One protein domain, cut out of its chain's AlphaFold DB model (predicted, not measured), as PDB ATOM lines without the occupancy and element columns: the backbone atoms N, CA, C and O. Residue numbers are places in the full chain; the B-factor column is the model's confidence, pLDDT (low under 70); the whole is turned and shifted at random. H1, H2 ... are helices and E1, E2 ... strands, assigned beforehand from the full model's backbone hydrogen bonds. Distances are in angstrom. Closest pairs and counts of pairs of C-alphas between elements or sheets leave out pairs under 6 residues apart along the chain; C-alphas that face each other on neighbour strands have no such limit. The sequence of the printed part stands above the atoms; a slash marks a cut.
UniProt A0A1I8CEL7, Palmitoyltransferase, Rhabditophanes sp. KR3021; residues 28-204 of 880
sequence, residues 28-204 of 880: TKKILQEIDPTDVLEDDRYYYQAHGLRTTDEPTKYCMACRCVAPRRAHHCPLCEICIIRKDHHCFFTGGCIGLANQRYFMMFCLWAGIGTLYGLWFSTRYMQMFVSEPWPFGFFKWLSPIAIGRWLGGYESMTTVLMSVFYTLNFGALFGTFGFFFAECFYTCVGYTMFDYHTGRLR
ATOM      1  N   THR A  28     -51.389  75.286  83.117       38.31
ATOM      2  CA  THR A  28     -52.076  75.770  81.917       38.31
ATOM      3  C   THR A  28     -52.982  76.957  82.241       38.31
ATOM      4  O   THR A  28     -52.983  77.912  81.480       38.31
ATOM      5  N   LYS A  29     -53.672  76.990  83.391       44.28
ATOM      6  CA  LYS A  29     -54.423  78.179  83.848       44.28
ATOM      7  C   LYS A  29     -53.528  79.382  84.131       44.28
ATOM      8  O   LYS A  29     -53.933  80.493  83.812       44.28
ATOM      9  N   LYS A  30     -52.333  79.182  84.698       42.53
ATOM     10  CA  LYS A  30     -51.355  80.266  84.896       42.53
ATOM     11  C   LYS A  30     -50.803  80.793  83.573       42.53
ATOM     12  O   LYS A  30     -50.742  81.998  83.390       42.53
ATOM     13  N   ILE A  31     -50.493  79.901  82.634       40.00
ATOM     14  CA  ILE A  31     -50.012  80.263  81.295       40.00
ATOM     15  C   ILE A  31     -51.121  80.952  80.476       40.00
ATOM     16  O   ILE A  31     -50.872  81.970  79.848       40.00
ATOM     17  N   LEU A  32     -52.368  80.474  80.543       37.41
ATOM     18  CA  LEU A  32     -53.530  81.092  79.883       37.41
ATOM     19  C   LEU A  32     -53.927  82.453  80.481       37.41
ATOM     20  O   LEU A  32     -54.615  83.218  79.817       37.41
ATOM     21  N   GLN A  33     -53.524  82.760  81.718       42.81
ATOM     22  CA  GLN A  33     -53.685  84.088  82.325       42.81
ATOM     23  C   GLN A  33     -52.569  85.066  81.923       42.81
ATOM     24  O   GLN A  33     -52.739  86.272  82.087       42.81
ATOM     25  N   GLU A  34     -51.448  84.559  81.400       39.44
ATOM     26  CA  GLU A  34     -50.308  85.344  80.906       39.44
ATOM     27  C   GLU A  34     -50.330  85.538  79.378       39.44
ATOM     28  O   GLU A  34     -49.618  86.400  78.867       39.44
ATOM     29  N   ILE A  35     -51.154  84.773  78.652       37.28
ATOM     30  CA  ILE A  35     -51.346  84.896  77.202       37.28
ATOM     31  C   ILE A  35     -52.467  85.902  76.919       37.28
ATOM     32  O   ILE A  35     -53.600  85.735  77.372       37.28
ATOM     33  N   ASP A  36     -52.154  86.936  76.138       39.16
ATOM     34  CA  ASP A  36     -53.147  87.864  75.606       39.16
ATOM     35  C   ASP A  36     -54.103  87.092  74.664       39.16
ATOM     36  O   ASP A  36     -53.637  86.428  73.734       39.16
ATOM     37  N   PRO A  37     -55.439  87.145  74.857       36.12
ATOM     38  CA  PRO A  37     -56.414  86.465  73.995       36.12
ATOM     39  C   PRO A  37     -56.311  86.828  72.505       36.12
ATOM     40  O   PRO A  37     -56.905  86.153  71.662       36.12
ATOM     41  N   THR A  38     -55.589  87.896  72.166       38.41
ATOM     42  CA  THR A  38     -55.315  88.289  70.784       38.41
ATOM     43  C   THR A  38     -54.287  87.400  70.073       38.41
ATOM     44  O   THR A  38     -54.423  87.229  68.860       38.41
ATOM     45  N   ASP A  39     -53.378  86.733  70.794       34.97
ATOM     46  CA  ASP A  39     -52.308  85.909  70.203       34.97
ATOM     47  C   ASP A  39     -52.821  84.574  69.627       34.97
ATOM     48  O   ASP A  39     -52.300  84.075  68.632       34.97
ATOM     49  N   VAL A  40     -53.886  83.995  70.198       35.97
ATOM     50  CA  VAL A  40     -54.470  82.726  69.705       35.97
ATOM     51  C   VAL A  40     -55.364  82.952  68.478       35.97
ATOM     52  O   VAL A  40     -55.530  82.066  67.643       35.97
ATOM     53  N   LEU A  41     -55.918  84.158  68.321       37.31
ATOM     54  CA  LEU A  41     -56.794  84.507  67.199       37.31
ATOM     55  C   LEU A  41     -56.023  84.872  65.916       37.31
ATOM     56  O   LEU A  41     -56.641  85.005  64.857       37.31
ATOM     57  N   GLU A  42     -54.706  85.092  65.970       39.72
ATOM     58  CA  GLU A  42     -53.903  85.426  64.783       39.72
ATOM     59  C   GLU A  42     -53.560  84.210  63.913       39.72
ATOM     60  O   GLU A  42     -53.592  84.334  62.687       39.72
ATOM     61  N   ASP A  43     -53.325  83.037  64.508       38.69
ATOM     62  CA  ASP A  43     -52.833  81.863  63.768       38.69
ATOM     63  C   ASP A  43     -53.937  81.205  62.911       38.69
ATOM     64  O   ASP A  43     -53.740  80.914  61.729       38.69
ATOM     65  N   ASP A  44     -55.167  81.115  63.434       39.12
ATOM     66  CA  ASP A  44     -56.316  80.628  62.655       39.12
ATOM     67  C   ASP A  44     -56.713  81.616  61.544       39.12
ATOM     68  O   ASP A  44     -57.042  81.209  60.426       39.12
ATOM     69  N   ARG A  45     -56.621  82.934  61.795       40.09
ATOM     70  CA  ARG A  45     -56.883  83.960  60.765       40.09
ATOM     71  C   ARG A  45     -55.897  83.868  59.603       40.09
ATOM     72  O   ARG A  45     -56.305  84.101  58.462       40.09
ATOM     73  N   TYR A  46     -54.648  83.484  59.861       42.03
ATOM     74  CA  TYR A  46     -53.617  83.370  58.834       42.03
ATOM     75  C   TYR A  46     -53.919  82.254  57.822       42.03
ATOM     76  O   TYR A  46     -53.762  82.458  56.615       42.03
ATOM     77  N   TYR A  47     -54.443  81.110  58.281       41.31
ATOM     78  CA  TYR A  47     -54.816  79.987  57.410       41.31
ATOM     79  C   TYR A  47     -55.979  80.337  56.461       41.31
ATOM     80  O   TYR A  47     -55.943  80.008  55.273       41.31
ATOM     81  N   TYR A  48     -56.989  81.073  56.942       44.53
ATOM     82  CA  TYR A  48     -58.121  81.525  56.117       44.53
ATOM     83  C   TYR A  48     -57.740  82.648  55.141       44.53
ATOM     84  O   TYR A  48     -58.172  82.649  53.983       44.53
ATOM     85  N   GLN A  49     -56.888  83.579  55.579       44.59
ATOM     86  CA  GLN A  49     -56.458  84.733  54.792       44.59
ATOM     87  C   GLN A  49     -55.478  84.343  53.675       44.59
ATOM     88  O   GLN A  49     -55.584  84.867  52.565       44.59
ATOM     89  N   ALA A  50     -54.606  83.355  53.910       41.41
ATOM     90  CA  ALA A  50     -53.711  82.799  52.893       41.41
ATOM     91  C   ALA A  50     -54.454  82.096  51.738       41.41
ATOM     92  O   ALA A  50     -53.866  81.848  50.685       41.41
ATOM     93  N   HIS A  51     -55.735  81.758  51.918       37.56
ATOM     94  CA  HIS A  51     -56.578  81.110  50.904       37.56
ATOM     95  C   HIS A  51     -57.773  81.973  50.462       37.56
ATOM     96  O   HIS A  51     -58.645  81.491  49.742       37.56
ATOM     97  N   GLY A  52     -57.799  83.258  50.846       35.34
ATOM     98  CA  GLY A  52     -58.765  84.247  50.357       35.34
ATOM     99  C   GLY A  52     -60.195  84.109  50.896       35.34
ATOM    100  O   GLY A  52     -61.108  84.708  50.335       35.34
ATOM    101  N   LEU A  53     -60.417  83.346  51.969       41.34
ATOM    102  CA  LEU A  53     -61.750  83.092  52.527       41.34
ATOM    103  C   LEU A  53     -61.983  83.964  53.769       41.34
ATOM    104  O   LEU A  53     -61.167  83.965  54.688       41.34
ATOM    105  N   ARG A  54     -63.110  84.688  53.832       42.28
ATOM    106  CA  ARG A  54     -63.571  85.344  55.069       42.28
ATOM    107  C   ARG A  54     -64.607  84.457  55.750       42.28
ATOM    108  O   ARG A  54     -65.607  84.096  55.138       42.28
ATOM    109  N   THR A  55     -64.388  84.133  57.017       42.28
ATOM    110  CA  THR A  55     -65.413  83.544  57.885       42.28
ATOM    111  C   THR A  55     -65.939  84.652  58.785       42.28
ATOM    112  O   THR A  55     -65.198  85.163  59.621       42.28
ATOM    113  N   THR A  56     -67.184  85.076  58.589       42.75
ATOM    114  CA  THR A  56     -67.791  86.130  59.415       42.75
ATOM    115  C   THR A  56     -68.340  85.622  60.745       42.75
ATOM    116  O   THR A  56     -68.579  86.448  61.613       42.75
ATOM    117  N   ASP A  57     -68.478  84.304  60.948       49.00
ATOM    118  CA  ASP A  57     -69.124  83.748  62.145       49.00
ATOM    119  C   ASP A  57     -68.336  82.604  62.804       49.00
ATOM    120  O   ASP A  57     -67.616  81.849  62.144       49.00
ATOM    121  N   GLU A  58     -68.529  82.490  64.122       51.19
ATOM    122  CA  GLU A  58     -67.920  81.527  65.043       51.19
ATOM    123  C   GLU A  58     -68.065  80.054  64.595       51.19
ATOM    124  O   GLU A  58     -69.048  79.662  63.951       51.19
ATOM    125  N   PRO A  59     -67.097  79.188  64.940       52.06
ATOM    126  CA  PRO A  59     -67.151  77.778  64.586       52.06
ATOM    127  C   PRO A  59     -68.375  77.052  65.177       52.06
ATOM    128  O   PRO A  59     -68.721  77.208  66.343       52.06
ATOM    129  N   THR A  60     -69.010  76.188  64.375       55.56
ATOM    130  CA  THR A  60     -70.370  75.676  64.662       55.56
ATOM    131  C   THR A  60     -70.439  74.271  65.270       55.56
ATOM    132  O   THR A  60     -71.504  73.881  65.748       55.56
ATOM    133  N   LYS A  61     -69.363  73.466  65.250       63.19
ATOM    134  CA  LYS A  61     -69.384  72.097  65.810       63.19
ATOM    135  C   LYS A  61     -68.001  71.570  66.192       63.19
ATOM    136  O   LYS A  61     -67.024  71.830  65.505       63.19
ATOM    137  N   TYR A  62     -67.934  70.747  67.234       68.19
ATOM    138  CA  TYR A  62     -66.721  70.022  67.624       68.19
ATOM    139  C   TYR A  62     -66.729  68.602  67.042       68.19
ATOM    140  O   TYR A  62     -67.726  67.884  67.140       68.19
ATOM    141  N   CYS A  63     -65.637  68.185  66.402       73.06
ATOM    142  CA  CYS A  63     -65.480  66.819  65.921       73.06
ATOM    143  C   CYS A  63     -64.905  65.942  67.035       73.06
ATOM    144  O   CYS A  63     -63.737  66.076  67.381       73.06
ATOM    145  N   MET A  64     -65.688  64.989  67.544       63.34
ATOM    146  CA  MET A  64     -65.221  64.072  68.593       63.34
ATOM    147  C   MET A  64     -64.100  63.134  68.123       63.34
ATOM    148  O   MET A  64     -63.248  62.758  68.924       63.34
ATOM    149  N   ALA A  65     -64.082  62.774  66.835       67.88
ATOM    150  CA  ALA A  65     -63.055  61.902  66.264       67.88
ATOM    151  C   ALA A  65     -61.710  62.631  66.107       67.88
ATOM    152  O   ALA A  65     -60.687  62.122  66.545       67.88
ATOM    153  N   CYS A  66     -61.717  63.849  65.553       71.56
ATOM    154  CA  CYS A  66     -60.500  64.654  65.389       71.56
ATOM    155  C   CYS A  66     -60.114  65.463  66.637       71.56
ATOM    156  O   CYS A  66     -59.042  66.054  66.661       71.56
ATOM    157  N   ARG A  67     -60.993  65.541  67.647       72.19
ATOM    158  CA  ARG A  67     -60.838  66.376  68.851       72.19
ATOM    159  C   ARG A  67     -60.504  67.841  68.548       72.19
ATOM    160  O   ARG A  67     -59.797  68.505  69.303       72.19
ATOM    161  N   CYS A  68     -61.053  68.357  67.456       63.91
ATOM    162  CA  CYS A  68     -60.890  69.741  67.046       63.91
ATOM    163  C   CYS A  68     -62.243  70.381  66.756       63.91
ATOM    164  O   CYS A  68     -63.240  69.713  66.453       63.91
ATOM    165  N   VAL A  69     -62.272  71.705  66.844       65.12
ATOM    166  CA  VAL A  69     -63.421  72.489  66.421       65.12
ATOM    167  C   VAL A  69     -63.476  72.444  64.890       65.12
ATOM    168  O   VAL A  69     -62.571  72.912  64.208       65.12
ATOM    169  N   ALA A  70     -64.513  71.820  64.333       63.41
ATOM    170  CA  ALA A  70     -64.645  71.647  62.896       63.41
ATOM    171  C   ALA A  70     -65.306  72.887  62.269       63.41
ATOM    172  O   ALA A  70     -66.404  73.275  62.688       63.41
ATOM    173  N   PRO A  71     -64.703  73.465  61.213       64.38
ATOM    174  CA  PRO A  71     -65.296  74.580  60.488       64.38
ATOM    175  C   PRO A  71     -66.693  74.243  59.952       64.38
ATOM    176  O   PRO A  71     -67.039  73.077  59.702       64.38
ATOM    177  N   ARG A  72     -67.513  75.273  59.722       66.50
ATOM    178  CA  ARG A  72     -68.832  75.094  59.101       66.50
ATOM    179  C   ARG A  72     -68.671  74.393  57.740       66.50
ATOM    180  O   ARG A  72     -67.740  74.674  56.992       66.50
ATOM    181  N   ARG A  73     -69.549  73.423  57.443       71.19
ATOM    182  CA  ARG A  73     -69.475  72.510  56.273       71.19
ATOM    183  C   ARG A  73     -68.227  71.609  56.184       71.19
ATOM    184  O   ARG A  73     -68.017  70.967  55.155       71.19
ATOM    185  N   ALA A  74     -67.413  71.494  57.236       79.88
ATOM    186  CA  ALA A  74     -66.396  70.446  57.309       79.88
ATOM    187  C   ALA A  74     -67.002  69.120  57.784       79.88
ATOM    188  O   ALA A  74     -67.803  69.098  58.720       79.88
ATOM    189  N   HIS A  75     -66.637  67.998  57.170       84.62
ATOM    190  CA  HIS A  75     -67.149  66.678  57.549       84.62
ATOM    191  C   HIS A  75     -66.003  65.698  57.760       84.62
ATOM    192  O   HIS A  75     -65.101  65.599  56.930       84.62
ATOM    193  N   HIS A  76     -66.051  64.975  58.879       84.94
ATOM    194  CA  HIS A  76     -65.083  63.929  59.177       84.94
ATOM    195  C   HIS A  76     -65.240  62.778  58.183       84.94
ATOM    196  O   HIS A  76     -66.353  62.298  57.944       84.94
ATOM    197  N   CYS A  77     -64.137  62.352  57.584       87.00
ATOM    198  CA  CYS A  77     -64.096  61.123  56.814       87.00
ATOM    199  C   CYS A  77     -63.515  60.008  57.686       87.00
ATOM    200  O   CYS A  77     -62.349  60.124  58.041       87.00
ATOM    201  N   PRO A  78     -64.242  58.915  57.956       82.56
ATOM    202  CA  PRO A  78     -63.700  57.794  58.728       82.56
ATOM    203  C   PRO A  78     -62.506  57.107  58.052       82.56
ATOM    204  O   PRO A  78     -61.687  56.511  58.729       82.56
ATOM    205  N   LEU A  79     -62.407  57.191  56.718       85.31
ATOM    206  CA  LEU A  79     -61.305  56.595  55.954       85.31
ATOM    207  C   LEU A  79     -60.060  57.494  55.914       85.31
ATOM    208  O   LEU A  79     -58.946  56.988  55.918       85.31
ATOM    209  N   CYS A  80     -60.245  58.821  55.851       84.88
ATOM    210  CA  CYS A  80     -59.126  59.778  55.889       84.88
ATOM    211  C   CYS A  80     -58.769  60.205  57.330       84.88
ATOM    212  O   CYS A  80     -57.800  60.930  57.511       84.88
ATOM    213  N   GLU A  81     -59.601  59.853  58.315       85.69
ATOM    214  CA  GLU A  81     -59.536  60.247  59.735       85.69
ATOM    215  C   GLU A  81     -59.371  61.759  59.993       85.69
ATOM    216  O   GLU A  81     -58.932  62.197  61.054       85.69
ATOM    217  N   ILE A  82     -59.811  62.590  59.046       83.38
ATOM    218  CA  ILE A  82     -59.707  64.052  59.102       83.38
ATOM    219  C   ILE A  82     -61.027  64.718  58.699       83.38
ATOM    220  O   ILE A  82     -61.813  64.189  57.901       83.38
ATOM    221  N   CYS A  83     -61.291  65.900  59.259       81.44
ATOM    222  CA  CYS A  83     -62.372  66.780  58.832       81.44
ATOM    223  C   CYS A  83     -62.003  67.520  57.544       81.44
ATOM    224  O   CYS A  83     -61.084  68.329  57.525       81.44
ATOM    225  N   ILE A  84     -62.765  67.285  56.479       82.38
ATOM    226  CA  ILE A  84     -62.545  67.916  55.175       82.38
ATOM    227  C   ILE A  84     -63.560  69.035  54.979       82.38
ATOM    228  O   ILE A  84     -64.769  68.797  55.062       82.38
ATOM    229  N   ILE A  85     -63.079  70.250  54.713       80.50
ATOM    230  CA  ILE A  85     -63.933  71.405  54.433       80.50
ATOM    231  C   ILE A  85     -64.612  71.247  53.069       80.50
ATOM    232  O   ILE A  85     -63.969  70.905  52.072       80.50
ATOM    233  N   ARG A  86     -65.934  71.455  53.033       81.25
ATOM    234  CA  ARG A  86     -66.765  71.223  51.842       81.25
ATOM    235  C   ARG A  86     -66.545  69.817  51.256       81.25
ATOM    236  O   ARG A  86     -66.378  69.662  50.051       81.25
ATOM    237  N   LYS A  87     -66.477  68.805  52.134       87.62
ATOM    238  CA  LYS A  87     -66.274  67.397  51.761       87.62
ATOM    239  C   LYS A  87     -67.333  66.956  50.758       87.62
ATOM    240  O   LYS A  87     -68.515  67.013  51.069       87.62
ATOM    241  N   ASP A  88     -66.885  66.435  49.627       89.06
ATOM    242  CA  ASP A  88     -67.736  65.909  48.572       89.06
ATOM    243  C   ASP A  88     -67.921  64.397  48.696       89.06
ATOM    244  O   ASP A  88     -69.002  63.913  49.019       89.06
ATOM    245  N   HIS A  89     -66.838  63.637  48.591       91.50
ATOM    246  CA  HIS A  89     -66.837  62.207  48.876       91.50
ATOM    247  C   HIS A  89     -65.418  61.731  49.194       91.50
ATOM    248  O   HIS A  89     -64.444  62.470  49.066       91.50
ATOM    249  N   HIS A  90     -65.291  60.495  49.666       92.12
ATOM    250  CA  HIS A  90     -64.003  59.812  49.649       92.12
ATOM    251  C   HIS A  90     -63.932  59.022  48.349       92.12
ATOM    252  O   HIS A  90     -64.735  58.112  48.142       92.12
ATOM    253  N   CYS A  91     -63.033  59.408  47.453       89.62
ATOM    254  CA  CYS A  91     -62.911  58.766  46.160       89.62
ATOM    255  C   CYS A  91     -61.944  57.591  46.271       89.62
ATOM    256  O   CYS A  91     -60.767  57.770  46.578       89.62
ATOM    257  N   PHE A  92     -62.433  56.387  45.978       85.56
ATOM    258  CA  PHE A  92     -61.590  55.193  45.943       85.56
ATOM    259  C   PHE A  92     -60.510  55.290  44.853       85.56
ATOM    260  O   PHE A  92     -59.381  54.869  45.069       85.56
ATOM    261  N   PHE A  93     -60.829  55.905  43.706       82.81
ATOM    262  CA  PHE A  93     -59.903  56.006  42.572       82.81
ATOM    263  C   PHE A  93     -58.729  56.953  42.825       82.81
ATOM    264  O   PHE A  93     -57.624  56.676  42.369       82.81
ATOM    265  N   THR A  94     -58.940  58.054  43.554       85.31
ATOM    266  CA  THR A  94     -57.843  58.961  43.937       85.31
ATOM    267  C   THR A  94     -57.227  58.603  45.291       85.31
ATOM    268  O   THR A  94     -56.290  59.271  45.723       85.31
ATOM    269  N   GLY A  95     -57.751  57.576  45.973       86.50
ATOM    270  CA  GLY A  95     -57.307  57.155  47.304       86.50
ATOM    271  C   GLY A  95     -57.468  58.237  48.376       86.50
ATOM    272  O   GLY A  95     -56.746  58.229  49.372       86.50
ATOM    273  N   GLY A  96     -58.362  59.208  48.164       89.31
ATOM    274  CA  GLY A  96     -58.395  60.430  48.955       89.31
ATOM    275  C   GLY A  96     -59.757  61.109  49.004       89.31
ATOM    276  O   GLY A  96     -60.662  60.869  48.206       89.31
ATOM    277  N   CYS A  97     -59.902  61.989  49.989       91.75
ATOM    278  CA  CYS A  97     -61.099  62.793  50.151       91.75
ATOM    279  C   CYS A  97     -61.132  63.946  49.131       91.75
ATOM    280  O   CYS A  97     -60.192  64.739  49.053       91.75
ATOM    281  N   ILE A  98     -62.229  64.054  48.380       93.38
ATOM    282  CA  ILE A  98     -62.523  65.196  47.511       93.38
ATOM    283  C   ILE A  98     -63.255  66.252  48.342       93.38
ATOM    284  O   ILE A  98     -64.202  65.942  49.067       93.38
ATOM    285  N   GLY A  99     -62.791  67.494  48.281       88.25
ATOM    286  CA  GLY A  99     -63.348  68.637  49.001       88.25
ATOM    287  C   GLY A  99     -62.863  69.958  48.411       88.25
ATOM    288  O   GLY A  99     -62.338  69.989  47.299       88.25
ATOM    289  N   LEU A 100     -63.008  71.064  49.147       81.50
ATOM    290  CA  LEU A 100     -62.791  72.414  48.603       81.50
ATOM    291  C   LEU A 100     -61.438  72.596  47.893       81.50
ATOM    292  O   LEU A 100     -61.389  73.151  46.799       81.50
ATOM    293  N   ALA A 101     -60.357  72.111  48.506       79.38
ATOM    294  CA  ALA A 101     -58.998  72.333  48.020       79.38
ATOM    295  C   ALA A 101     -58.670  71.569  46.724       79.38
ATOM    296  O   ALA A 101     -57.755  71.962  46.002       79.38
ATOM    297  N   ASN A 102     -59.388  70.481  46.415       85.25
ATOM    298  CA  ASN A 102     -59.042  69.597  45.298       85.25
ATOM    299  C   ASN A 102     -60.195  69.233  44.350       85.25
ATOM    300  O   ASN A 102     -59.950  68.571  43.341       85.25
ATOM    301  N   GLN A 103     -61.417  69.722  44.587       86.00
ATOM    302  CA  GLN A 103     -62.572  69.454  43.720       86.00
ATOM    303  C   GLN A 103     -62.334  69.902  42.267       86.00
ATOM    304  O   GLN A 103     -62.694  69.187  41.333       86.00
ATOM    305  N   ARG A 104     -61.641  71.033  42.046       86.62
ATOM    306  CA  ARG A 104     -61.263  71.485  40.691       86.62
ATOM    307  C   ARG A 104     -60.372  70.474  39.968       86.62
ATOM    308  O   ARG A 104     -60.587  70.208  38.788       86.62
ATOM    309  N   TYR A 105     -59.374  69.927  40.659       89.75
ATOM    310  CA  TYR A 105     -58.454  68.955  40.069       89.75
ATOM    311  C   TYR A 105     -59.158  67.630  39.783       89.75
ATOM    312  O   TYR A 105     -58.921  67.041  38.735       89.75
ATOM    313  N   PHE A 106     -60.080  67.209  40.653       91.44
ATOM    314  CA  PHE A 106     -60.907  66.027  40.419       91.44
ATOM    315  C   PHE A 106     -61.800  66.174  39.177       91.44
ATOM    316  O   PHE A 106     -61.830  65.279  38.336       91.44
ATOM    317  N   MET A 107     -62.444  67.332  38.987       90.62
ATOM    318  CA  MET A 107     -63.202  67.612  37.760       90.62
ATOM    319  C   MET A 107     -62.313  67.541  36.511       90.62
ATOM    320  O   MET A 107     -62.682  66.905  35.525       90.62
ATOM    321  N   MET A 108     -61.117  68.137  36.545       93.56
ATOM    322  CA  MET A 108     -60.184  68.054  35.413       93.56
ATOM    323  C   MET A 108     -59.704  66.618  35.163       93.56
ATOM    324  O   MET A 108     -59.599  66.209  34.011       93.56
ATOM    325  N   PHE A 109     -59.462  65.836  36.218       93.19
ATOM    326  CA  PHE A 109     -59.118  64.419  36.112       93.19
ATOM    327  C   PHE A 109     -60.213  63.626  35.385       93.19
ATOM    328  O   PHE A 109     -59.908  62.931  34.419       93.19
ATOM    329  N   CYS A 110     -61.482  63.783  35.773       94.31
ATOM    330  CA  CYS A 110     -62.600  63.102  35.114       94.31
ATOM    331  C   CYS A 110     -62.731  63.495  33.632       94.31
ATOM    332  O   CYS A 110     -62.975  62.628  32.791       94.31
ATOM    333  N   LEU A 111     -62.514  64.772  33.293       94.69
ATOM    334  CA  LEU A 111     -62.531  65.247  31.906       94.69
ATOM    335  C   LEU A 111     -61.419  64.606  31.064       94.69
ATOM    336  O   LEU A 111     -61.692  64.054  29.999       94.69
ATOM    337  N   TRP A 112     -60.172  64.653  31.537       95.75
ATOM    338  CA  TRP A 112     -59.031  64.098  30.805       95.75
ATOM    339  C   TRP A 112     -59.074  62.571  30.726       95.75
ATOM    340  O   TRP A 112     -58.756  62.014  29.676       95.75
ATOM    341  N   ALA A 113     -59.541  61.890  31.776       94.00
ATOM    342  CA  ALA A 113     -59.799  60.451  31.742       94.00
ATOM    343  C   ALA A 113     -60.893  60.100  30.713       94.00
ATOM    344  O   ALA A 113     -60.755  59.128  29.967       94.00
ATOM    345  N   GLY A 114     -61.934  60.931  30.592       95.19
ATOM    346  CA  GLY A 114     -62.940  60.822  29.534       95.19
ATOM    347  C   GLY A 114     -62.356  60.986  28.129       95.19
ATOM    348  O   GLY A 114     -62.627  60.184  27.239       95.19
ATOM    349  N   ILE A 115     -61.493  61.978  27.916       95.50
ATOM    350  CA  ILE A 115     -60.822  62.178  26.620       95.50
ATOM    351  C   ILE A 115     -59.900  60.993  26.287       95.50
ATOM    352  O   ILE A 115     -59.900  60.508  25.155       95.50
ATOM    353  N   GLY A 116     -59.147  60.488  27.267       94.88
ATOM    354  CA  GLY A 116     -58.277  59.324  27.091       94.88
ATOM    355  C   GLY A 116     -59.053  58.053  26.736       94.88
ATOM    356  O   GLY A 116     -58.669  57.329  25.818       94.88
ATOM    357  N   THR A 117     -60.187  57.812  27.399       95.25
ATOM    358  CA  THR A 117     -61.065  56.673  27.084       95.25
ATOM    359  C   THR A 117     -61.751  56.824  25.724       95.25
ATOM    360  O   THR A 117     -61.870  55.828  25.015       95.25
ATOM    361  N   LEU A 118     -62.109  58.041  25.279       94.94
ATOM    362  CA  LEU A 118     -62.571  58.287  23.899       94.94
ATOM    363  C   LEU A 118     -61.510  57.906  22.867       94.94
ATOM    364  O   LEU A 118     -61.813  57.235  21.879       94.94
ATOM    365  N   TYR A 119     -60.266  58.325  23.100       94.81
ATOM    366  CA  TYR A 119     -59.144  58.018  22.221       94.81
ATOM    367  C   TYR A 119     -58.898  56.503  22.150       94.81
ATOM    368  O   TYR A 119     -58.874  55.930  21.062       94.81
ATOM    369  N   GLY A 120     -58.817  55.827  23.302       93.69
ATOM    370  CA  GLY A 120     -58.671  54.369  23.373       93.69
ATOM    371  C   GLY A 120     -59.835  53.615  22.721       93.69
ATOM    372  O   GLY A 120     -59.622  52.628  22.006       93.69
ATOM    373  N   LEU A 121     -61.067  54.104  22.890       94.25
ATOM    374  CA  LEU A 121     -62.250  53.526  22.256       94.25
ATOM    375  C   LEU A 121     -62.202  53.666  20.728       94.25
ATOM    376  O   LEU A 121     -62.587  52.736  20.022       94.25
ATOM    377  N   TRP A 122     -61.683  54.775  20.193       94.81
ATOM    378  CA  TRP A 122     -61.524  54.953  18.747       94.81
ATOM    379  C   TRP A 122     -60.582  53.903  18.144       94.81
ATOM    380  O   TRP A 122     -60.977  53.188  17.221       94.81
ATOM    381  N   PHE A 123     -59.375  53.737  18.699       93.56
ATOM    382  CA  PHE A 123     -58.409  52.746  18.198       93.56
ATOM    383  C   PHE A 123     -58.909  51.313  18.355       93.56
ATOM    384  O   PHE A 123     -58.811  50.521  17.419       93.56
ATOM    385  N   SER A 124     -59.483  50.981  19.512       92.00
ATOM    386  CA  SER A 124     -60.034  49.643  19.738       92.00
ATOM    387  C   SER A 124     -61.217  49.358  18.809       92.00
ATOM    388  O   SER A 124     -61.288  48.267  18.255       92.00
ATOM    389  N   THR A 125     -62.073  50.340  18.508       91.75
ATOM    390  CA  THR A 125     -63.121  50.197  17.480       91.75
ATOM    391  C   THR A 125     -62.520  49.930  16.098       91.75
ATOM    392  O   THR A 125     -62.987  49.037  15.392       91.75
ATOM    393  N   ARG A 126     -61.472  50.665  15.696       91.81
ATOM    394  CA  ARG A 126     -60.784  50.443  14.409       91.81
ATOM    395  C   ARG A 126     -60.172  49.048  14.324       91.81
ATOM    396  O   ARG A 126     -60.320  48.387  13.301       91.81
ATOM    397  N   TYR A 127     -59.557  48.584  15.407       91.19
ATOM    398  CA  TYR A 127     -59.036  47.226  15.504       91.19
ATOM    399  C   TYR A 127     -60.153  46.182  15.358       91.19
ATOM    400  O   TYR A 127     -60.049  45.276  14.534       91.19
ATOM    401  N   MET A 128     -61.261  46.343  16.089       90.94
ATOM    402  CA  MET A 128     -62.405  45.423  16.036       90.94
ATOM    403  C   MET A 128     -63.034  45.333  14.641       90.94
ATOM    404  O   MET A 128     -63.399  44.246  14.190       90.94
ATOM    405  N   GLN A 129     -63.111  46.463  13.935       90.25
ATOM    406  CA  GLN A 129     -63.585  46.525  12.551       90.25
ATOM    407  C   GLN A 129     -62.662  45.780  11.582       90.25
ATOM    408  O   GLN A 129     -63.154  45.110  10.681       90.25
ATOM    409  N   MET A 130     -61.342  45.903  11.753       89.62
ATOM    410  CA  MET A 130     -60.363  45.295  10.847       89.62
ATOM    411  C   MET A 130     -60.187  43.791  11.070       89.62
ATOM    412  O   MET A 130     -59.978  43.063  10.105       89.62
ATOM    413  N   PHE A 131     -60.242  43.333  12.324       86.88
ATOM    414  CA  PHE A 131     -59.768  41.993  12.687       86.88
ATOM    415  C   PHE A 131     -60.835  41.052  13.254       86.88
ATOM    416  O   PHE A 131     -60.567  39.859  13.351       86.88
ATOM    417  N   VAL A 132     -62.026  41.542  13.625       86.44
ATOM    418  CA  VAL A 132     -63.062  40.703  14.261       86.44
ATOM    419  C   VAL A 132     -64.300  40.568  13.386       86.44
ATOM    420  O   VAL A 132     -64.626  39.480  12.916       86.44
ATOM    421  N   SER A 133     -65.022  41.664  13.166       84.75
ATOM    422  CA  SER A 133     -66.189  41.673  12.279       84.75
ATOM    423  C   SER A 133     -66.672  43.087  12.023       84.75
ATOM    424  O   SER A 133     -66.617  43.922  12.923       84.75
ATOM    425  N   GLU A 134     -67.246  43.328  10.846       82.31
ATOM    426  CA  GLU A 134     -67.916  44.594  10.558       82.31
ATOM    427  C   GLU A 134     -69.108  44.824  11.508       82.31
ATOM    428  O   GLU A 134     -69.852  43.887  11.802       82.31
ATOM    429  N   PRO A 135     -69.317  46.054  12.011       78.62
ATOM    430  CA  PRO A 135     -70.318  46.329  13.039       78.62
ATOM    431  C   PRO A 135     -71.759  46.131  12.558       78.62
ATOM    432  O   PRO A 135     -72.628  45.819  13.374       78.62
ATOM    433  N   TRP A 136     -72.026  46.287  11.257       76.56
ATOM    434  CA  TRP A 136     -73.383  46.312  10.717       76.56
ATOM    435  C   TRP A 136     -73.862  44.947  10.192       76.56
ATOM    436  O   TRP A 136     -73.114  44.269   9.493       76.56
ATOM    437  N   PRO A 137     -75.128  44.555  10.443       68.88
ATOM    438  CA  PRO A 137     -76.073  45.143  11.403       68.88
ATOM    439  C   PRO A 137     -75.863  44.653  12.848       68.88
ATOM    440  O   PRO A 137     -76.315  45.301  13.785       68.88
ATOM    441  N   PHE A 138     -75.176  43.522  13.044       84.12
ATOM    442  CA  PHE A 138     -75.084  42.848  14.348       84.12
ATOM    443  C   PHE A 138     -73.683  42.315  14.680       84.12
ATOM    444  O   PHE A 138     -73.518  41.563  15.641       84.12
ATOM    445  N   GLY A 139     -72.653  42.673  13.909       80.12
ATOM    446  CA  GLY A 139     -71.300  42.170  14.163       80.12
ATOM    447  C   GLY A 139     -70.679  42.729  15.443       80.12
ATOM    448  O   GLY A 139     -69.884  42.039  16.074       80.12
ATOM    449  N   PHE A 140     -71.115  43.904  15.914       85.31
ATOM    450  CA  PHE A 140     -70.615  44.486  17.167       85.31
ATOM    451  C   PHE A 140     -70.907  43.621  18.406       85.31
ATOM    452  O   PHE A 140     -70.172  43.700  19.386       85.31
ATOM    453  N   PHE A 141     -71.928  42.749  18.380       89.88
ATOM    454  CA  PHE A 141     -72.173  41.810  19.482       89.88
ATOM    455  C   PHE A 141     -70.979  40.878  19.710       89.88
ATOM    456  O   PHE A 141     -70.691  40.516  20.846       89.88
ATOM    457  N   LYS A 142     -70.227  40.541  18.655       86.88
ATOM    458  CA  LYS A 142     -69.005  39.734  18.780       86.88
ATOM    459  C   LYS A 142     -67.871  40.483  19.485       86.88
ATOM    460  O   LYS A 142     -66.961  39.835  19.983       86.88
ATOM    461  N   TRP A 143     -67.927  41.814  19.546       91.12
ATOM    462  CA  TRP A 143     -66.923  42.642  20.219       91.12
ATOM    463  C   TRP A 143     -67.116  42.680  21.741       91.12
ATOM    464  O   TRP A 143     -66.209  43.093  22.463       91.12
ATOM    465  N   LEU A 144     -68.284  42.258  22.244       92.38
ATOM    466  CA  LEU A 144     -68.578  42.223  23.674       92.38
ATOM    467  C   LEU A 144     -67.854  41.056  24.349       92.38
ATOM    468  O   LEU A 144     -67.956  39.908  23.913       92.38
ATOM    469  N   SER A 145     -67.193  41.344  25.472       93.44
ATOM    470  CA  SER A 145     -66.363  40.369  26.203       93.44
ATOM    471  C   SER A 145     -67.040  39.019  26.463       93.44
ATOM    472  O   SER A 145     -66.424  38.001  26.154       93.44
ATOM    473  N   PRO A 146     -68.291  38.946  26.973       93.62
ATOM    474  CA  PRO A 146     -68.905  37.652  27.279       93.62
ATOM    475  C   PRO A 146     -69.101  36.781  26.031       93.62
ATOM    476  O   PRO A 146     -68.938  35.563  26.083       93.62
ATOM    477  N   ILE A 147     -69.407  37.409  24.891       92.19
ATOM    478  CA  ILE A 147     -69.617  36.720  23.615       92.19
ATOM    479  C   ILE A 147     -68.272  36.271  23.036       92.19
ATOM    480  O   ILE A 147     -68.160  35.129  22.588       92.19
ATOM    481  N   ALA A 148     -67.241  37.118  23.090       91.31
ATOM    482  CA  ALA A 148     -65.890  36.767  22.651       91.31
ATOM    483  C   ALA A 148     -65.311  35.588  23.455       91.31
ATOM    484  O   ALA A 148     -64.799  34.639  22.862       91.31
ATOM    485  N   ILE A 149     -65.469  35.594  24.786       93.62
ATOM    486  CA  ILE A 149     -65.041  34.492  25.665       93.62
ATOM    487  C   ILE A 149     -65.770  33.196  25.295       93.62
ATOM    488  O   ILE A 149     -65.129  32.161  25.125       93.62
ATOM    489  N   GLY A 150     -67.094  33.242  25.107       92.88
ATOM    490  CA  GLY A 150     -67.867  32.066  24.695       92.88
ATOM    491  C   GLY A 150     -67.425  31.500  23.341       92.88
ATOM    492  O   GLY A 150     -67.303  30.286  23.184       92.88
ATOM    493  N   ARG A 151     -67.120  32.366  22.367       91.69
ATOM    494  CA  ARG A 151     -66.618  31.956  21.043       91.69
ATOM    495  C   ARG A 151     -65.216  31.353  21.111       91.69
ATOM    496  O   ARG A 151     -64.958  30.381  20.407       91.69
ATOM    497  N   TRP A 152     -64.341  31.890  21.959       95.12
ATOM    498  CA  TRP A 152     -63.006  31.339  22.200       95.12
ATOM    499  C   TRP A 152     -63.060  29.965  22.870       95.12
ATOM    500  O   TRP A 152     -62.398  29.045  22.400       95.12
ATOM    501  N   LEU A 153     -63.917  29.784  23.882       93.38
ATOM    502  CA  LEU A 153     -64.154  28.467  24.490       93.38
ATOM    503  C   LEU A 153     -64.695  27.448  23.474       93.38
ATOM    504  O   LEU A 153     -64.387  26.264  23.566       93.38
ATOM    505  N   GLY A 154     -65.461  27.910  22.482       91.00
ATOM    506  CA  GLY A 154     -65.910  27.102  21.346       91.00
ATOM    507  C   GLY A 154     -64.875  26.908  20.227       91.00
ATOM    508  O   GLY A 154     -65.202  26.283  19.225       91.00
ATOM    509  N   GLY A 155     -63.656  27.448  20.355       89.75
ATOM    510  CA  GLY A 155     -62.582  27.331  19.360       89.75
ATOM    511  C   GLY A 155     -62.731  28.220  18.117       89.75
ATOM    512  O   GLY A 155     -61.996  28.043  17.150       89.75
ATOM    513  N   TYR A 156     -63.665  29.175  18.117       88.00
ATOM    514  CA  TYR A 156     -63.961  30.037  16.963       88.00
ATOM    515  C   TYR A 156     -63.176  31.356  16.938       88.00
ATOM    516  O   TYR A 156     -63.313  32.114  15.981       88.00
ATOM    517  N   GLU A 157     -62.418  31.673  17.990       87.06
ATOM    518  CA  GLU A 157     -61.696  32.943  18.151       87.06
ATOM    519  C   GLU A 157     -60.315  32.717  18.764       87.06
ATOM    520  O   GLU A 157     -60.070  31.700  19.410       87.06
ATOM    521  N   SER A 158     -59.416  33.687  18.598       91.69
ATOM    522  CA  SER A 158     -58.103  33.681  19.250       91.69
ATOM    523  C   SER A 158     -58.158  34.324  20.642       91.69
ATOM    524  O   SER A 158     -58.982  35.205  20.895       91.69
ATOM    525  N   MET A 159     -57.236  33.947  21.538       92.88
ATOM    526  CA  MET A 159     -57.103  34.595  22.853       92.88
ATOM    527  C   MET A 159     -56.834  36.104  22.716       92.88
ATOM    528  O   MET A 159     -57.360  36.906  23.481       92.88
ATOM    529  N   THR A 160     -56.067  36.511  21.702       91.56
ATOM    530  CA  THR A 160     -55.797  37.925  21.412       91.56
ATOM    531  C   THR A 160     -57.085  38.695  21.136       91.56
ATOM    532  O   THR A 160     -57.277  39.784  21.677       91.56
ATOM    533  N   THR A 161     -58.004  38.109  20.361       89.50
ATOM    534  CA  THR A 161     -59.324  38.697  20.106       89.50
ATOM    535  C   THR A 161     -60.109  38.872  21.406       89.50
ATOM    536  O   THR A 161     -60.657  39.944  21.646       89.50
ATOM    537  N   VAL A 162     -60.104  37.862  22.285       93.00
ATOM    538  CA  VAL A 162     -60.775  37.928  23.597       93.00
ATOM    539  C   VAL A 162     -60.229  39.067  24.447       93.00
ATOM    540  O   VAL A 162     -61.006  39.866  24.966       93.00
ATOM    541  N   LEU A 163     -58.906  39.176  24.569       94.25
ATOM    542  CA  LEU A 163     -58.266  40.236  25.352       94.25
ATOM    543  C   LEU A 163     -58.606  41.624  24.802       94.25
ATOM    544  O   LEU A 163     -58.930  42.532  25.567       94.25
ATOM    545  N   MET A 164     -58.613  41.774  23.478       92.94
ATOM    546  CA  MET A 164     -59.009  43.024  22.836       92.94
ATOM    547  C   MET A 164     -60.497  43.338  23.060       92.94
ATOM    548  O   MET A 164     -60.841  44.499  23.269       92.94
ATOM    549  N   SER A 165     -61.384  42.339  23.076       92.88
ATOM    550  CA  SER A 165     -62.817  42.516  23.375       92.88
ATOM    551  C   SER A 165     -63.061  42.900  24.836       92.88
ATOM    552  O   SER A 165     -63.908  43.755  25.117       92.88
ATOM    553  N   VAL A 166     -62.277  42.334  25.762       94.12
ATOM    554  CA  VAL A 166     -62.233  42.741  27.176       94.12
ATOM    555  C   VAL A 166     -61.804  44.191  27.301       94.12
ATOM    556  O   VAL A 166     -62.518  44.995  27.903       94.12
ATOM    557  N   PHE A 167     -60.700  44.559  26.656       94.00
ATOM    558  CA  PHE A 167     -60.219  45.933  26.650       94.00
ATOM    559  C   PHE A 167     -61.255  46.900  26.060       94.00
ATOM    560  O   PHE A 167     -61.546  47.925  26.673       94.00
ATOM    561  N   TYR A 168     -61.874  46.562  24.926       93.81
ATOM    562  CA  TYR A 168     -62.931  47.361  24.299       93.81
ATOM    563  C   TYR A 168     -64.117  47.594  25.245       93.81
ATOM    564  O   TYR A 168     -64.547  48.731  25.440       93.81
ATOM    565  N   THR A 169     -64.608  46.530  25.886       93.44
ATOM    566  CA  THR A 169     -65.758  46.602  26.803       93.44
ATOM    567  C   THR A 169     -65.434  47.448  28.040       93.44
ATOM    568  O   THR A 169     -66.258  48.261  28.459       93.44
ATOM    569  N   LEU A 170     -64.229  47.305  28.602       93.62
ATOM    570  CA  LEU A 170     -63.774  48.105  29.742       93.62
ATOM    571  C   LEU A 170     -63.602  49.584  29.376       93.62
ATOM    572  O   LEU A 170     -64.050  50.439  30.134       93.62
ATOM    573  N   ASN A 171     -63.017  49.897  28.214       93.44
ATOM    574  CA  ASN A 171     -62.876  51.281  27.740       93.44
ATOM    575  C   ASN A 171     -64.236  51.935  27.497       93.44
ATOM    576  O   ASN A 171     -64.442  53.083  27.882       93.44
ATOM    577  N   PHE A 172     -65.177  51.195  26.905       93.44
ATOM    578  CA  PHE A 172     -66.543  51.665  26.717       93.44
ATOM    579  C   PHE A 172     -67.211  51.968  28.064       93.44
ATOM    580  O   PHE A 172     -67.750  53.052  28.242       93.44
ATOM    581  N   GLY A 173     -67.123  51.064  29.046       93.38
ATOM    582  CA  GLY A 173     -67.663  51.303  30.390       93.38
ATOM    583  C   GLY A 173     -67.004  52.488  31.106       93.38
ATOM    584  O   GLY A 173     -67.696  53.331  31.680       93.38
ATOM    585  N   ALA A 174     -65.675  52.588  31.027       93.38
ATOM    586  CA  ALA A 174     -64.909  53.672  31.632       93.38
ATOM    587  C   ALA A 174     -65.301  55.039  31.060       93.38
ATOM    588  O   ALA A 174     -65.475  55.974  31.834       93.38
ATOM    589  N   LEU A 175     -65.534  55.130  29.746       94.75
ATOM    590  CA  LEU A 175     -65.964  56.355  29.071       94.75
ATOM    591  C   LEU A 175     -67.239  56.949  29.689       94.75
ATOM    592  O   LEU A 175     -67.276  58.135  30.034       94.75
ATOM    593  N   PHE A 176     -68.281  56.127  29.846       93.56
ATOM    594  CA  PHE A 176     -69.537  56.575  30.456       93.56
ATOM    595  C   PHE A 176     -69.357  56.920  31.934       93.56
ATOM    596  O   PHE A 176     -69.937  57.901  32.396       93.56
ATOM    597  N   GLY A 177     -68.528  56.166  32.662       92.81
ATOM    598  CA  GLY A 177     -68.211  56.457  34.059       92.81
ATOM    599  C   GLY A 177     -67.531  57.815  34.233       92.81
ATOM    600  O   GLY A 177     -68.005  58.651  35.000       92.81
ATOM    601  N   THR A 178     -66.460  58.080  33.485       94.12
ATOM    602  CA  THR A 178     -65.656  59.304  33.629       94.12
ATOM    603  C   THR A 178     -66.415  60.556  33.209       94.12
ATOM    604  O   THR A 178     -66.408  61.543  33.945       94.12
ATOM    605  N   PHE A 179     -67.125  60.528  32.072       94.12
ATOM    606  CA  PHE A 179     -67.954  61.670  31.672       94.12
ATOM    607  C   PHE A 179     -69.178  61.825  32.572       94.12
ATOM    608  O   PHE A 179     -69.526  62.951  32.918       94.12
ATOM    609  N   GLY A 180     -69.796  60.723  33.006       93.81
ATOM    610  CA  GLY A 180     -70.901  60.753  33.962       93.81
ATOM    611  C   GLY A 180     -70.512  61.454  35.264       93.81
ATOM    612  O   GLY A 180     -71.201  62.381  35.687       93.81
ATOM    613  N   PHE A 181     -69.370  61.089  35.853       92.25
ATOM    614  CA  PHE A 181     -68.849  61.762  37.045       92.25
ATOM    615  C   PHE A 181     -68.476  63.221  36.777       92.25
ATOM    616  O   PHE A 181     -68.799  64.082  37.588       92.25
ATOM    617  N   PHE A 182     -67.865  63.529  35.630       94.75
ATOM    618  CA  PHE A 182     -67.548  64.911  35.264       94.75
ATOM    619  C   PHE A 182     -68.796  65.801  35.193       94.75
ATOM    620  O   PHE A 182     -68.823  66.883  35.779       94.75
ATOM    621  N   PHE A 183     -69.845  65.353  34.499       93.69
ATOM    622  CA  PHE A 183     -71.083  66.119  34.379       93.69
ATOM    623  C   PHE A 183     -71.841  66.210  35.707       93.69
ATOM    624  O   PHE A 183     -72.409  67.262  35.995       93.69
ATOM    625  N   ALA A 184     -71.808  65.160  36.532       89.81
ATOM    626  CA  ALA A 184     -72.386  65.191  37.873       89.81
ATOM    627  C   ALA A 184     -71.684  66.222  38.774       89.81
ATOM    628  O   ALA A 184     -72.354  67.051  39.383       89.81
ATOM    629  N   GLU A 185     -70.349  66.249  38.797       90.25
ATOM    630  CA  GLU A 185     -69.581  67.238  39.568       90.25
ATOM    631  C   GLU A 185     -69.784  68.667  39.060       90.25
ATOM    632  O   GLU A 185     -69.928  69.594  39.861       90.25
ATOM    633  N   CYS A 186     -69.851  68.860  37.738       89.31
ATOM    634  CA  CYS A 186     -70.210  70.149  37.148       89.31
ATOM    635  C   CYS A 186     -71.601  70.593  37.615       89.31
ATOM    636  O   CYS A 186     -71.766  71.734  38.041       89.31
ATOM    637  N   PHE A 187     -72.588  69.692  37.596       88.69
ATOM    638  CA  PHE A 187     -73.934  69.973  38.090       88.69
ATOM    639  C   PHE A 187     -73.926  70.348  39.579       88.69
ATOM    640  O   PHE A 187     -74.433  71.414  39.933       88.69
ATOM    641  N   TYR A 188     -73.309  69.538  40.445       85.38
ATOM    642  CA  TYR A 188     -73.230  69.825  41.881       85.38
ATOM    643  C   TYR A 188     -72.547  71.166  42.149       85.38
ATOM    644  O   TYR A 188     -73.085  71.997  42.883       85.38
ATOM    645  N   THR A 189     -71.432  71.434  41.468       83.31
ATOM    646  CA  THR A 189     -70.689  72.693  41.588       83.31
ATOM    647  C   THR A 189     -71.517  73.893  41.123       83.31
ATOM    648  O   THR A 189     -71.561  74.898  41.831       83.31
ATOM    649  N   CYS A 190     -72.218  73.799  39.987       78.94
ATOM    650  CA  CYS A 190     -73.067  74.876  39.465       78.94
ATOM    651  C   CYS A 190     -74.260  75.191  40.377       78.94
ATOM    652  O   CYS A 190     -74.648  76.352  40.496       78.94
ATOM    653  N   VAL A 191     -74.833  74.181  41.036       76.00
ATOM    654  CA  VAL A 191     -75.927  74.370  42.005       76.00
ATOM    655  C   VAL A 191     -75.388  74.757  43.398       76.00
ATOM    656  O   VAL A 191     -76.138  75.223  44.256       76.00
ATOM    657  N   GLY A 192     -74.076  74.634  43.629       72.06
ATOM    658  CA  GLY A 192     -73.408  74.961  44.894       72.06
ATOM    659  C   GLY A 192     -73.508  73.870  45.968       72.06
ATOM    660  O   GLY A 192     -73.221  74.133  47.144       72.06
ATOM    661  N   TYR A 193     -73.905  72.656  45.580       78.50
ATOM    662  CA  TYR A 193     -73.910  71.474  46.438       78.50
ATOM    663  C   TYR A 193     -72.587  70.717  46.339       78.50
ATOM    664  O   TYR A 193     -71.878  70.776  45.339       78.50
ATOM    665  N   THR A 194     -72.276  69.978  47.397       83.12
ATOM    666  CA  THR A 194     -71.401  68.811  47.288       83.12
ATOM    667  C   THR A 194     -72.269  67.560  47.140       83.12
ATOM    668  O   THR A 194     -73.425  67.556  47.576       83.12
ATOM    669  N   MET A 195     -71.734  66.488  46.566       83.44
ATOM    670  CA  MET A 195     -72.370  65.173  46.515       83.44
ATOM    671  C   MET A 195     -72.794  64.718  47.923       83.44
ATOM    672  O   MET A 195     -73.906  64.218  48.109       83.44
ATOM    673  N   PHE A 196     -71.959  64.965  48.940       83.25
ATOM    674  CA  PHE A 196     -72.298  64.700  50.340       83.25
ATOM    675  C   PHE A 196     -73.530  65.485  50.802       83.25
ATOM    676  O   PHE A 196     -74.436  64.903  51.399       83.25
ATOM    677  N   ASP A 197     -73.589  66.792  50.536       78.75
ATOM    678  CA  ASP A 197     -74.721  67.638  50.936       78.75
ATOM    679  C   ASP A 197     -76.017  67.182  50.253       78.75
ATOM    680  O   ASP A 197     -77.054  67.057  50.908       78.75
ATOM    681  N   TYR A 198     -75.938  66.860  48.957       79.25
ATOM    682  CA  TYR A 198     -77.076  66.408  48.156       79.25
ATOM    683  C   TYR A 198     -77.663  65.087  48.677       79.25
ATOM    684  O   TYR A 198     -78.878  64.963  48.818       79.25
ATOM    685  N   HIS A 199     -76.817  64.115  49.036       77.75
ATOM    686  CA  HIS A 199     -77.275  62.816  49.549       77.75
ATOM    687  C   HIS A 199     -77.630  62.812  51.041       77.75
ATOM    688  O   HIS A 199     -78.386  61.946  51.477       77.75
ATOM    689  N   THR A 200     -77.111  63.752  51.837       73.38
ATOM    690  CA  THR A 200     -77.405  63.829  53.280       73.38
ATOM    691  C   THR A 200     -78.564  64.762  53.633       73.38
ATOM    692  O   THR A 200     -78.942  64.833  54.803       73.38
ATOM    693  N   GLY A 201     -79.148  65.457  52.650       58.28
ATOM    694  CA  GLY A 201     -80.347  66.282  52.827       58.28
ATOM    695  C   GLY A 201     -80.141  67.528  53.696       58.28
ATOM    696  O   GLY A 201     -81.106  68.051  54.252       58.28
ATOM    697  N   ARG A 202     -78.897  68.000  53.863       57.75
ATOM    698  CA  ARG A 202     -78.594  69.194  54.671       57.75
ATOM    699  C   ARG A 202     -78.802  70.477  53.861       57.75
ATOM    700  O   ARG A 202     -78.392  70.564  52.707       57.75
ATOM    701  N   LEU A 203     -79.449  71.468  54.484       51.53
ATOM    702  CA  LEU A 203     -79.793  72.750  53.861       51.53
ATOM    703  C   LEU A 203     -78.551  73.563  53.451       51.53
ATOM    704  O   LEU A 203     -77.501  73.496  54.089       51.53
ATOM    705  N   ARG A 204     -78.718  74.376  52.399       52.53
ATOM    706  CA  ARG A 204     -77.732  75.324  51.861       52.53
ATOM    707  C   ARG A 204     -77.311  76.355  52.916       52.53
ATOM    708  O   ARG A 204     -77.948  77.392  53.065       52.53
TER     709      ARG A 204
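What this domain is: This is residues 28 to 204 of the 880 residues of the protein "Palmitoyltransferase" of Rhabditophanes sp. KR3021 (UniProt A0A1I8CEL7). Two long helices, H3 and H6, run side by side in opposite ways, with the short helices H4 and H5 at one end of the pair. From the other end three small hairpins, E5-E6, E3-E4 and E1-E2, follow one another in a row along the long axis, and beyond them an arm of H1 and the first part of H2, residues 28 to 44, sticks out. The printed part has 177 residues, with seven named helices and six named strands in the order H1 H2 E1 E2 E3 E4 E5 E6 H3 H4 H5 H6 H7; each hairpin is an antiparallel two-stranded sheet. The class is mostly helix; the whole is extended, with a radius of gyration of the C-alphas of 25.4 A and spans of 85 by 30 by 29 A.

Where its parts are: E3 is residues 74 to 77, 9.6 A long, from C-alpha 74 at (-66.396, 70.446, 57.309), and E4 is residues 82 to 85, 9.7 A. E1 is residues 61 to 63, E2 68 to 70, E5 89 to 91 and E6 96 to 98. H3, residues 103 to 131, measures 41.5 A; H6, residues 159 to 191, measures 48.0 A and ends at C-alpha 191 (-75.927, 74.370, 42.005). H4 is residues 139 to 143, H5 145 to 153 and H7 195 to 200. H1 is residues 28 to 34, from C-alpha 28 at (-52.076, 75.770, 81.917), and H2 is residues 37 to 49, 19.3 A.

How they stand to each other: In the hairpin E3 and E4, N 75 and O 84 are 2.9 A apart, within hydrogen-bond range; in E1 and E2, N 63 and O 68 are 2.8 A apart; in E5 and E6, N 98 and O 89 are 2.8 A apart. The closest C-alphas of E2 and E4, Ala 70 and Cys 83, are 6.7 A apart; those of E4 and E6, Ile 84 and Cys 97, 7.3 A. H6, the hub, touches H3 at a shallow tilt of 29 degrees, opposite ways, closest at the C-alphas of Cys 110 and Thr 178, 5.1 A. With residues 159 to 169 alone it touches H5 in a helical hairpin, closest at Ser 145 and Val 166, C-alphas 4.9 A apart. H4 and H6 only just touch, with 3 pairs of C-alphas within 8 A, closest at Trp 143 and Ser 165, 5.2 A. H7 is close to H6 but not clearly touching, closest at the C-alphas of Tyr 188 and Met 195, 6.6 A. H1 and H2 are apart. Every O i to N i+4 pair is within hydrogen-bond range in H1, H3, H5 and H7, against 28 of 29 in H6, 3 of 9 in H2, with 6 of 10 O i to N i+3 pairs, and 0 of 1 in H4, with 2 of 2.

The domain as a whole: The two C-alphas farthest apart, those of Glu 34 and Tyr 156, are 85.6 A apart. Without residues 28 to 44, which stand free, the body spans 70 by 28 by 28 A. The printed part has no cut; the link from H2 to E1, 11 residues, is long. The mean pLDDT of the printed part is 77.5, and it is under 70 at 47 residues, among them 28 to 62 and 201 to 204.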